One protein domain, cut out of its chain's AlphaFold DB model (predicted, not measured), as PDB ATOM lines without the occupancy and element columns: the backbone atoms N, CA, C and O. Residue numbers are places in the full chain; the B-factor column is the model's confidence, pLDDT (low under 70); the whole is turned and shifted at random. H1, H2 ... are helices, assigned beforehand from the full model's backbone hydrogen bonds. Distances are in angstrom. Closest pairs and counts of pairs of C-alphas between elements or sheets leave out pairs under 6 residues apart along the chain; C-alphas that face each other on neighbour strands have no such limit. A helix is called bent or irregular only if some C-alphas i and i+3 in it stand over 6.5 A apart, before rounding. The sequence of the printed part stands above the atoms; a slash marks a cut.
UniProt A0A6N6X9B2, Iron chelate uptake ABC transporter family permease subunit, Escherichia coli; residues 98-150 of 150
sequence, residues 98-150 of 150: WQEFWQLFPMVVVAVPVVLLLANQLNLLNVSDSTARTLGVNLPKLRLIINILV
ATOM      1  N   TRP A  98       5.520  23.384   4.499       83.56
ATOM      2  CA  TRP A  98       5.974  24.073   3.278       83.56
ATOM      3  C   TRP A  98       5.093  25.270   2.894       83.56
ATOM      4  O   TRP A  98       5.585  26.255   2.354       83.56
ATOM      5  N   GLN A  99       3.799  25.212   3.207       80.19
ATOM      6  CA  GLN A  99       2.869  26.313   2.971       80.19
ATOM      7  C   GLN A  99       3.186  27.550   3.832       80.19
ATOM      8  O   GLN A  99       3.121  28.670   3.335       80.19
ATOM      9  N   GLU A 100       3.591  27.361   5.091       77.06
ATOM     10  CA  GLU A 100       4.011  28.455   5.978       77.06
ATOM     11  C   GLU A 100       5.340  29.058   5.514       77.06
ATOM     12  O   GLU A 100       5.505  30.278   5.528       77.06
ATOM     13  N   PHE A 101       6.260  28.215   5.025       83.62
ATOM     14  CA  PHE A 101       7.509  28.674   4.420       83.62
ATOM     15  C   PHE A 101       7.244  29.602   3.232       83.62
ATOM     16  O   PHE A 101       7.755  30.717   3.216       83.62
ATOM     17  N   TRP A 102       6.404  29.193   2.276       85.25
ATOM     18  CA  TRP A 102       6.076  30.027   1.113       85.25
ATOM     19  C   TRP A 102       5.384  31.340   1.479       85.25
ATOM     20  O   TRP A 102       5.521  32.319   0.751       85.25
ATOM     21  N   GLN A 103       4.683  31.386   2.611       81.19
ATOM     22  CA  GLN A 103       4.051  32.607   3.101       81.19
ATOM     23  C   GLN A 103       5.055  33.575   3.746       81.19
ATOM     24  O   GLN A 103       4.939  34.788   3.570       81.19
ATOM     25  N   LEU A 104       6.056  33.057   4.463       83.12
ATOM     26  CA  LEU A 104       7.105  33.857   5.111       83.12
ATOM     27  C   LEU A 104       8.233  34.248   4.146       83.12
ATOM     28  O   LEU A 104       8.823  35.320   4.279       83.12
ATOM     29  N   PHE A 105       8.517  33.403   3.155       88.88
ATOM     30  CA  PHE A 105       9.591  33.581   2.181       88.88
ATOM     31  C   PHE A 105       9.600  34.960   1.498       88.88
ATOM     32  O   PHE A 105      10.641  35.615   1.555       88.88
ATOM     33  N   PRO A 106       8.496  35.471   0.908       88.69
ATOM     34  CA  PRO A 106       8.513  36.777   0.253       88.69
ATOM     35  C   PRO A 106       8.816  37.922   1.227       88.69
ATOM     36  O   PRO A 106       9.530  38.850   0.859       88.69
ATOM     37  N   MET A 107       8.348  37.847   2.480       86.06
ATOM     38  CA  MET A 107       8.702  38.845   3.495       86.06
ATOM     39  C   MET A 107      10.198  38.826   3.802       86.06
ATOM     40  O   MET A 107      10.823  39.883   3.827       86.06
ATOM     41  N   VAL A 108      10.789  37.644   3.992       88.25
ATOM     42  CA  VAL A 108      12.227  37.509   4.271       88.25
ATOM     43  C   VAL A 108      13.062  37.993   3.084       88.25
ATOM     44  O   VAL A 108      14.013  38.752   3.271       88.25
ATOM     45  N   VAL A 109      12.678  37.621   1.861       93.06
ATOM     46  CA  VAL A 109      13.357  38.036   0.623       93.06
ATOM     47  C   VAL A 109      13.337  39.550   0.432       93.06
ATOM     48  O   VAL A 109      14.283  40.084  -0.135       93.06
ATOM     49  N   VAL A 110      12.311  40.257   0.912       90.00
ATOM     50  CA  VAL A 110      12.265  41.729   0.875       90.00
ATOM     51  C   VAL A 110      13.014  42.345   2.061       90.00
ATOM     52  O   VAL A 110      13.758  43.307   1.882       90.00
ATOM     53  N   ALA A 111      12.868  41.794   3.266       87.44
ATOM     54  CA  ALA A 111      13.479  42.346   4.473       87.44
ATOM     55  C   ALA A 111      15.015  42.279   4.435       87.44
ATOM     56  O   ALA A 111      15.679  43.264   4.749       87.44
ATOM     57  N   VAL A 112      15.591  41.155   3.999       89.81
ATOM     58  CA  VAL A 112      17.050  40.952   3.943       89.81
ATOM     59  C   VAL A 112      17.776  42.021   3.106       89.81
ATOM     60  O   VAL A 112      18.665  42.677   3.650       89.81
ATOM     61  N   PRO A 113      17.438  42.267   1.825       90.62
ATOM     62  CA  PRO A 113      18.111  43.292   1.033       90.62
ATOM     63  C   PRO A 113      17.889  44.700   1.593       90.62
ATOM     64  O   PRO A 113      18.816  45.505   1.558       90.62
ATOM     65  N   VAL A 114      16.719  44.996   2.170       86.81
ATOM     66  CA  VAL A 114      16.470  46.289   2.833       86.81
ATOM     67  C   VAL A 114      17.411  46.485   4.026       86.81
ATOM     68  O   VAL A 114      18.020  47.549   4.148       86.81
ATOM     69  N   VAL A 115      17.595  45.459   4.866       86.12
ATOM     70  CA  VAL A 115      18.562  45.489   5.979       86.12
ATOM     71  C   VAL A 115      19.989  45.675   5.458       86.12
ATOM     72  O   VAL A 115      20.729  46.496   5.996       86.12
ATOM     73  N   LEU A 116      20.378  44.952   4.403       86.62
ATOM     74  CA  LEU A 116      21.725  45.040   3.825       86.62
ATOM     75  C   LEU A 116      22.022  46.432   3.251       86.62
ATOM     76  O   LEU A 116      23.112  46.959   3.462       86.62
ATOM     77  N   LEU A 117      21.049  47.067   2.593       84.81
ATOM     78  CA  LEU A 117      21.172  48.450   2.117       84.81
ATOM     79  C   LEU A 117      21.325  49.445   3.277       84.81
ATOM     80  O   LEU A 117      22.062  50.426   3.168       84.81
ATOM     81  N   LEU A 118      20.663  49.177   4.405       81.56
ATOM     82  CA  LEU A 118      20.770  49.983   5.620       81.56
ATOM     83  C   LEU A 118      22.003  49.653   6.474       81.56
ATOM     84  O   LEU A 118      22.294  50.411   7.397       81.56
ATOM     85  N   ALA A 119      22.763  48.594   6.177       81.81
ATOM     86  CA  ALA A 119      23.875  48.134   7.014       81.81
ATOM     87  C   ALA A 119      24.931  49.227   7.265       81.81
ATOM     88  O   ALA A 119      25.377  49.422   8.396       81.81
ATOM     89  N   ASN A 120      25.260  50.014   6.235       77.25
ATOM     90  CA  ASN A 120      26.175  51.153   6.370       77.25
ATOM     91  C   ASN A 120      25.622  52.236   7.309       77.25
ATOM     92  O   ASN A 120      26.370  52.830   8.082       77.25
ATOM     93  N   GLN A 121      24.310  52.475   7.278       74.62
ATOM     94  CA  GLN A 121      23.647  53.446   8.149       74.62
ATOM     95  C   GLN A 121      23.516  52.917   9.586       74.62
ATOM     96  O   GLN A 121      23.662  53.690  10.531       74.62
ATOM     97  N   LEU A 122      23.323  51.604   9.770       72.94
ATOM     98  CA  LEU A 122      23.383  50.957  11.084       72.94
ATOM     99  C   LEU A 122      24.759  51.111  11.729       72.94
ATOM    100  O   LEU A 122      24.840  51.369  12.926       72.94
ATOM    101  N   ASN A 123      25.837  51.023  10.951       78.44
ATOM    102  CA  ASN A 123      27.178  51.224  11.495       78.44
ATOM    103  C   ASN A 123      27.375  52.651  12.041       78.44
ATOM    104  O   ASN A 123      28.073  52.853  13.031       78.44
ATOM    105  N   LEU A 124      26.690  53.640  11.461       72.62
ATOM    106  CA  LEU A 124      26.716  55.024  11.941       72.62
ATOM    107  C   LEU A 124      25.947  55.228  13.253       72.62
ATOM    108  O   LEU A 124      26.230  56.193  13.956       72.62
ATOM    109  N   LEU A 125      25.031  54.324  13.622       69.88
ATOM    110  CA  LEU A 125      24.378  54.334  14.941       69.88
ATOM    111  C   LEU A 125      25.317  53.884  16.073       69.88
ATOM    112  O   LEU A 125      25.041  54.196  17.230       69.88
ATOM    113  N   ASN A 126      26.413  53.183  15.756       71.62
ATOM    114  CA  ASN A 126      27.464  52.855  16.726       71.62
ATOM    115  C   ASN A 126      28.440  54.018  16.959       71.62
ATOM    116  O   ASN A 126      29.199  54.002  17.928       71.62
ATOM    117  N   VAL A 127      28.431  55.027  16.084       69.62
ATOM    118  CA  VAL A 127      29.227  56.247  16.237       69.62
ATOM    119  C   VAL A 127      28.407  57.279  17.021       69.62
ATOM    120  O   VAL A 127      27.178  57.264  16.992       69.62
ATOM    121  N   SER A 128      29.067  58.185  17.748       68.75
ATOM    122  CA  SER A 128      28.386  59.255  18.485       68.75
ATOM    123  C   SER A 128      27.426  60.055  17.590       68.75
ATOM    124  O   SER A 128      27.760  60.403  16.455       68.75
ATOM    125  N   ASP A 129      26.252  60.414  18.130       71.38
ATOM    126  CA  ASP A 129      25.188  61.147  17.415       71.38
ATOM    127  C   ASP A 129      25.694  62.451  16.752       71.38
ATOM    128  O   ASP A 129      25.150  62.891  15.738       71.38
ATOM    129  N   SER A 130      26.752  63.065  17.292       65.25
ATOM    130  CA  SER A 130      27.426  64.237  16.718       65.25
ATOM    131  C   SER A 130      28.113  63.944  15.378       65.25
ATOM    132  O   SER A 130      27.971  64.727  14.443       65.25
ATOM    133  N   THR A 131      28.797  62.805  15.263       66.12
ATOM    134  CA  THR A 131      29.517  62.381  14.051       66.12
ATOM    135  C   THR A 131      28.548  61.883  12.982       66.12
ATOM    136  O   THR A 131      28.700  62.174  11.802       66.12
ATOM    137  N   ALA A 132      27.488  61.177  13.378       68.75
ATOM    138  CA  ALA A 132      26.464  60.744  12.430       68.75
ATOM    139  C   ALA A 132      25.698  61.933  11.809       68.75
ATOM    140  O   ALA A 132      25.340  61.893  10.630       68.75
ATOM    141  N   ARG A 133      25.485  63.020  12.572       69.12
ATOM    142  CA  ARG A 133      24.870  64.258  12.056       69.12
ATOM    143  C   ARG A 133      25.773  65.010  11.082       69.12
ATOM    144  O   ARG A 133      25.256  65.540  10.103       69.12
ATOM    145  N   THR A 134      27.089  65.051  11.307       71.44
ATOM    146  CA  THR A 134      28.025  65.713  10.378       71.44
ATOM    147  C   THR A 134      28.168  64.975   9.048       71.44
ATOM    148  O   THR A 134      28.427  65.620   8.037       71.44
ATOM    149  N   LEU A 135      27.900  63.665   9.005       71.62
ATOM    150  CA  LEU A 135      27.768  62.899   7.757       71.62
ATOM    151  C   LEU A 135      26.411  63.097   7.040       71.62
ATOM    152  O   LEU A 135      26.148  62.446   6.031       71.62
ATOM    153  N   GLY A 136      25.536  63.981   7.535       74.25
ATOM    154  CA  GLY A 136      24.250  64.302   6.902       74.25
ATOM    155  C   GLY A 136      23.138  63.277   7.150       74.25
ATOM    156  O   GLY A 136      22.087  63.332   6.506       74.25
ATOM    157  N   VAL A 137      23.327  62.338   8.085       77.06
ATOM    158  CA  VAL A 137      22.330  61.301   8.370       77.06
ATOM    159  C   VAL A 137      21.250  61.821   9.312       77.06
ATOM    160  O   VAL A 137      21.500  62.256  10.437       77.06
ATOM    161  N   ASN A 138      19.997  61.686   8.878       77.38
ATOM    162  CA  ASN A 138      18.827  61.945   9.708       77.38
ATOM    163  C   ASN A 138      18.596  60.790  10.700       77.38
ATOM    164  O   ASN A 138      17.714  59.955  10.498       77.38
ATOM    165  N   LEU A 139      19.352  60.782  11.802       74.75
ATOM    166  CA  LEU A 139      19.229  59.831  12.919       74.75
ATOM    167  C   LEU A 139      17.781  59.496  13.343       74.75
ATOM    168  O   LEU A 139      17.492  58.309  13.493       74.75
ATOM    169  N   PRO A 140      16.843  60.454  13.520       75.38
ATOM    170  CA  PRO A 140      15.476  60.110  13.922       75.38
ATOM    171  C   PRO A 140      14.716  59.327  12.841       75.38
ATOM    172  O   PRO A 140      13.998  58.385  13.167       75.38
ATOM    173  N   LYS A 141      14.910  59.661  11.557       78.69
ATOM    174  CA  LYS A 141      14.294  58.924  10.440       78.69
ATOM    175  C   LYS A 141      14.869  57.514  10.342       78.69
ATOM    176  O   LYS A 141      14.114  56.560  10.202       78.69
ATOM    177  N   LEU A 142      16.189  57.386  10.486       80.94
ATOM    178  CA  LEU A 142      16.877  56.098  10.465       80.94
ATOM    179  C   LEU A 142      16.402  55.178  11.597       80.94
ATOM    180  O   LEU A 142      16.039  54.032  11.346       80.94
ATOM    181  N   ARG A 143      16.337  55.691  12.833       79.75
ATOM    182  CA  ARG A 143      15.827  54.934  13.987       79.75
ATOM    183  C   ARG A 143      14.382  54.486  13.769       79.75
ATOM    184  O   ARG A 143      14.047  53.368  14.138       79.75
ATOM    185  N   LEU A 144      13.530  55.320  13.174       80.56
ATOM    186  CA  LEU A 144      12.137  54.959  12.898       80.56
ATOM    187  C   LEU A 144      12.019  53.867  11.823       80.56
ATOM    188  O   LEU A 144      11.288  52.907  12.037       80.56
ATOM    189  N   ILE A 145      12.770  53.973  10.722       82.88
ATOM    190  CA  ILE A 145      12.784  52.958   9.654       82.88
ATOM    191  C   ILE A 145      13.248  51.604  10.200       82.88
ATOM    192  O   ILE A 145      12.589  50.597   9.969       82.88
ATOM    193  N   ILE A 146      14.340  51.584  10.970       82.31
ATOM    194  CA  ILE A 146      14.863  50.346  11.567       82.31
ATOM    195  C   ILE A 146      13.850  49.748  12.545       82.31
ATOM    196  O   ILE A 146      13.611  48.550  12.516       82.31
ATOM    197  N   ASN A 147      13.220  50.574  13.381       83.69
ATOM    198  CA  ASN A 147      12.216  50.097  14.326       83.69
ATOM    199  C   ASN A 147      10.961  49.517  13.657       83.69
ATOM    200  O   ASN A 147      10.294  48.723  14.299       83.69
ATOM    201  N   ILE A 148      10.606  49.951  12.442       82.44
ATOM    202  CA  ILE A 148       9.484  49.385  11.668       82.44
ATOM    203  C   ILE A 148       9.884  48.056  11.021       82.44
ATOM    204  O   ILE A 148       9.043  47.185  10.822       82.44
ATOM    205  N   LEU A 149      11.155  47.934  10.641       81.56
ATOM    206  CA  LEU A 149      11.702  46.756   9.979       81.56
ATOM    207  C   LEU A 149      11.882  45.564  10.936       81.56
ATOM    208  O   LEU A 149      11.816  44.424  10.483       81.56
ATOM    209  N   VAL A 150      12.144  45.842  12.218       74.38
ATOM    210  CA  VAL A 150      12.302  44.866  13.315       74.38
ATOM    211  C   VAL A 150      10.954  44.503  13.925       74.38
ATOM    212  O   VAL A 150      10.711  43.290  14.111       74.38
TER     213      VAL A 150
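What this domain is: This is residues 98 to 150 of the 150 residues of the protein "Iron chelate uptake ABC transporter family permease subunit" of Escherichia coli (UniProt A0A6N6X9B2). One long kinked helix, H1, makes the length of this domain, and the printed part then turns through short H2 at its far end and folds back as H3 loosely along the later part of H1, like a hook with a long shaft. The first stretch of H1, residues 98 to 110, sticks out beyond the folded-back end. You are looking at 53 printed residues with three named helices, in the order H1, H2, H3, and no named strand; the class is all helix. The whole is loose, with a radius of gyration of the C-alphas of 14.4 A, and it spans 47 by 16 by 15 A.

Where its parts are: Find C-alpha 98 at (5.974, 24.073, 3.278), where H1 begins; it runs through residues 98 to 125, 37.3 A from first to last C-alpha. H1 is irregular, with C-alphas 117 and 120 standing 7.1 A apart, and it has a kink of 54 degrees near residue 118. Its last C-alpha, 125, is at (24.378, 54.334, 14.941). Next look at residues 129 to 134, which are H2, 8.9 A long. Then read residues 139 to 149, which are H3, 15.4 A long, ending with C-alpha 149 at (11.702, 46.756, 9.979).

How they stand to each other: Start from H1 and compare it with H3: they only just touch, with 3 pairs of C-alphas within 8 A, the closest being those of Ala 111 and Leu 149 at 7.3 A. The two run opposite ways at a shallow tilt of 15 degrees, though the line of irregular H1 is a rough one. H1 and H2 are close but not clearly touching, with 2 pairs of C-alphas within 8 A; their closest C-alphas, of Leu 124 and Ala 132, are 5.7 A apart. The lines of H1 and H2 stand about perpendicular, at 76 degrees. H2 and H3 only just touch, with 3 pairs of C-alphas within 8 A, and touch only at the corner by their link; the closest C-alphas are those of Arg 133 and Leu 139, 7.2 A apart. They run opposite ways at a steep tilt of 68 degrees, only just short of about perpendicular. In the backbone, every O i to N i+4 pair is within hydrogen-bond range in H2 and H3, while in H1 it is 19 of 24.

The domain as a whole: Look from Trp 98 to Thr 134 for the two C-alphas farthest apart, at 47.7 A. Residues 98 to 110, which belong to H1, stand free; without them the body has 40 residues and spans 29 by 16 by 15 A. The printed part has no cut and ends at Val 150, the chain's last residue. The links H1 to H2 and H2 to H3 are both tight. The mean pLDDT of the printed part is 79.4; look for values under 70 at residue 125, residues 127 to 128 and residues 130 to 133.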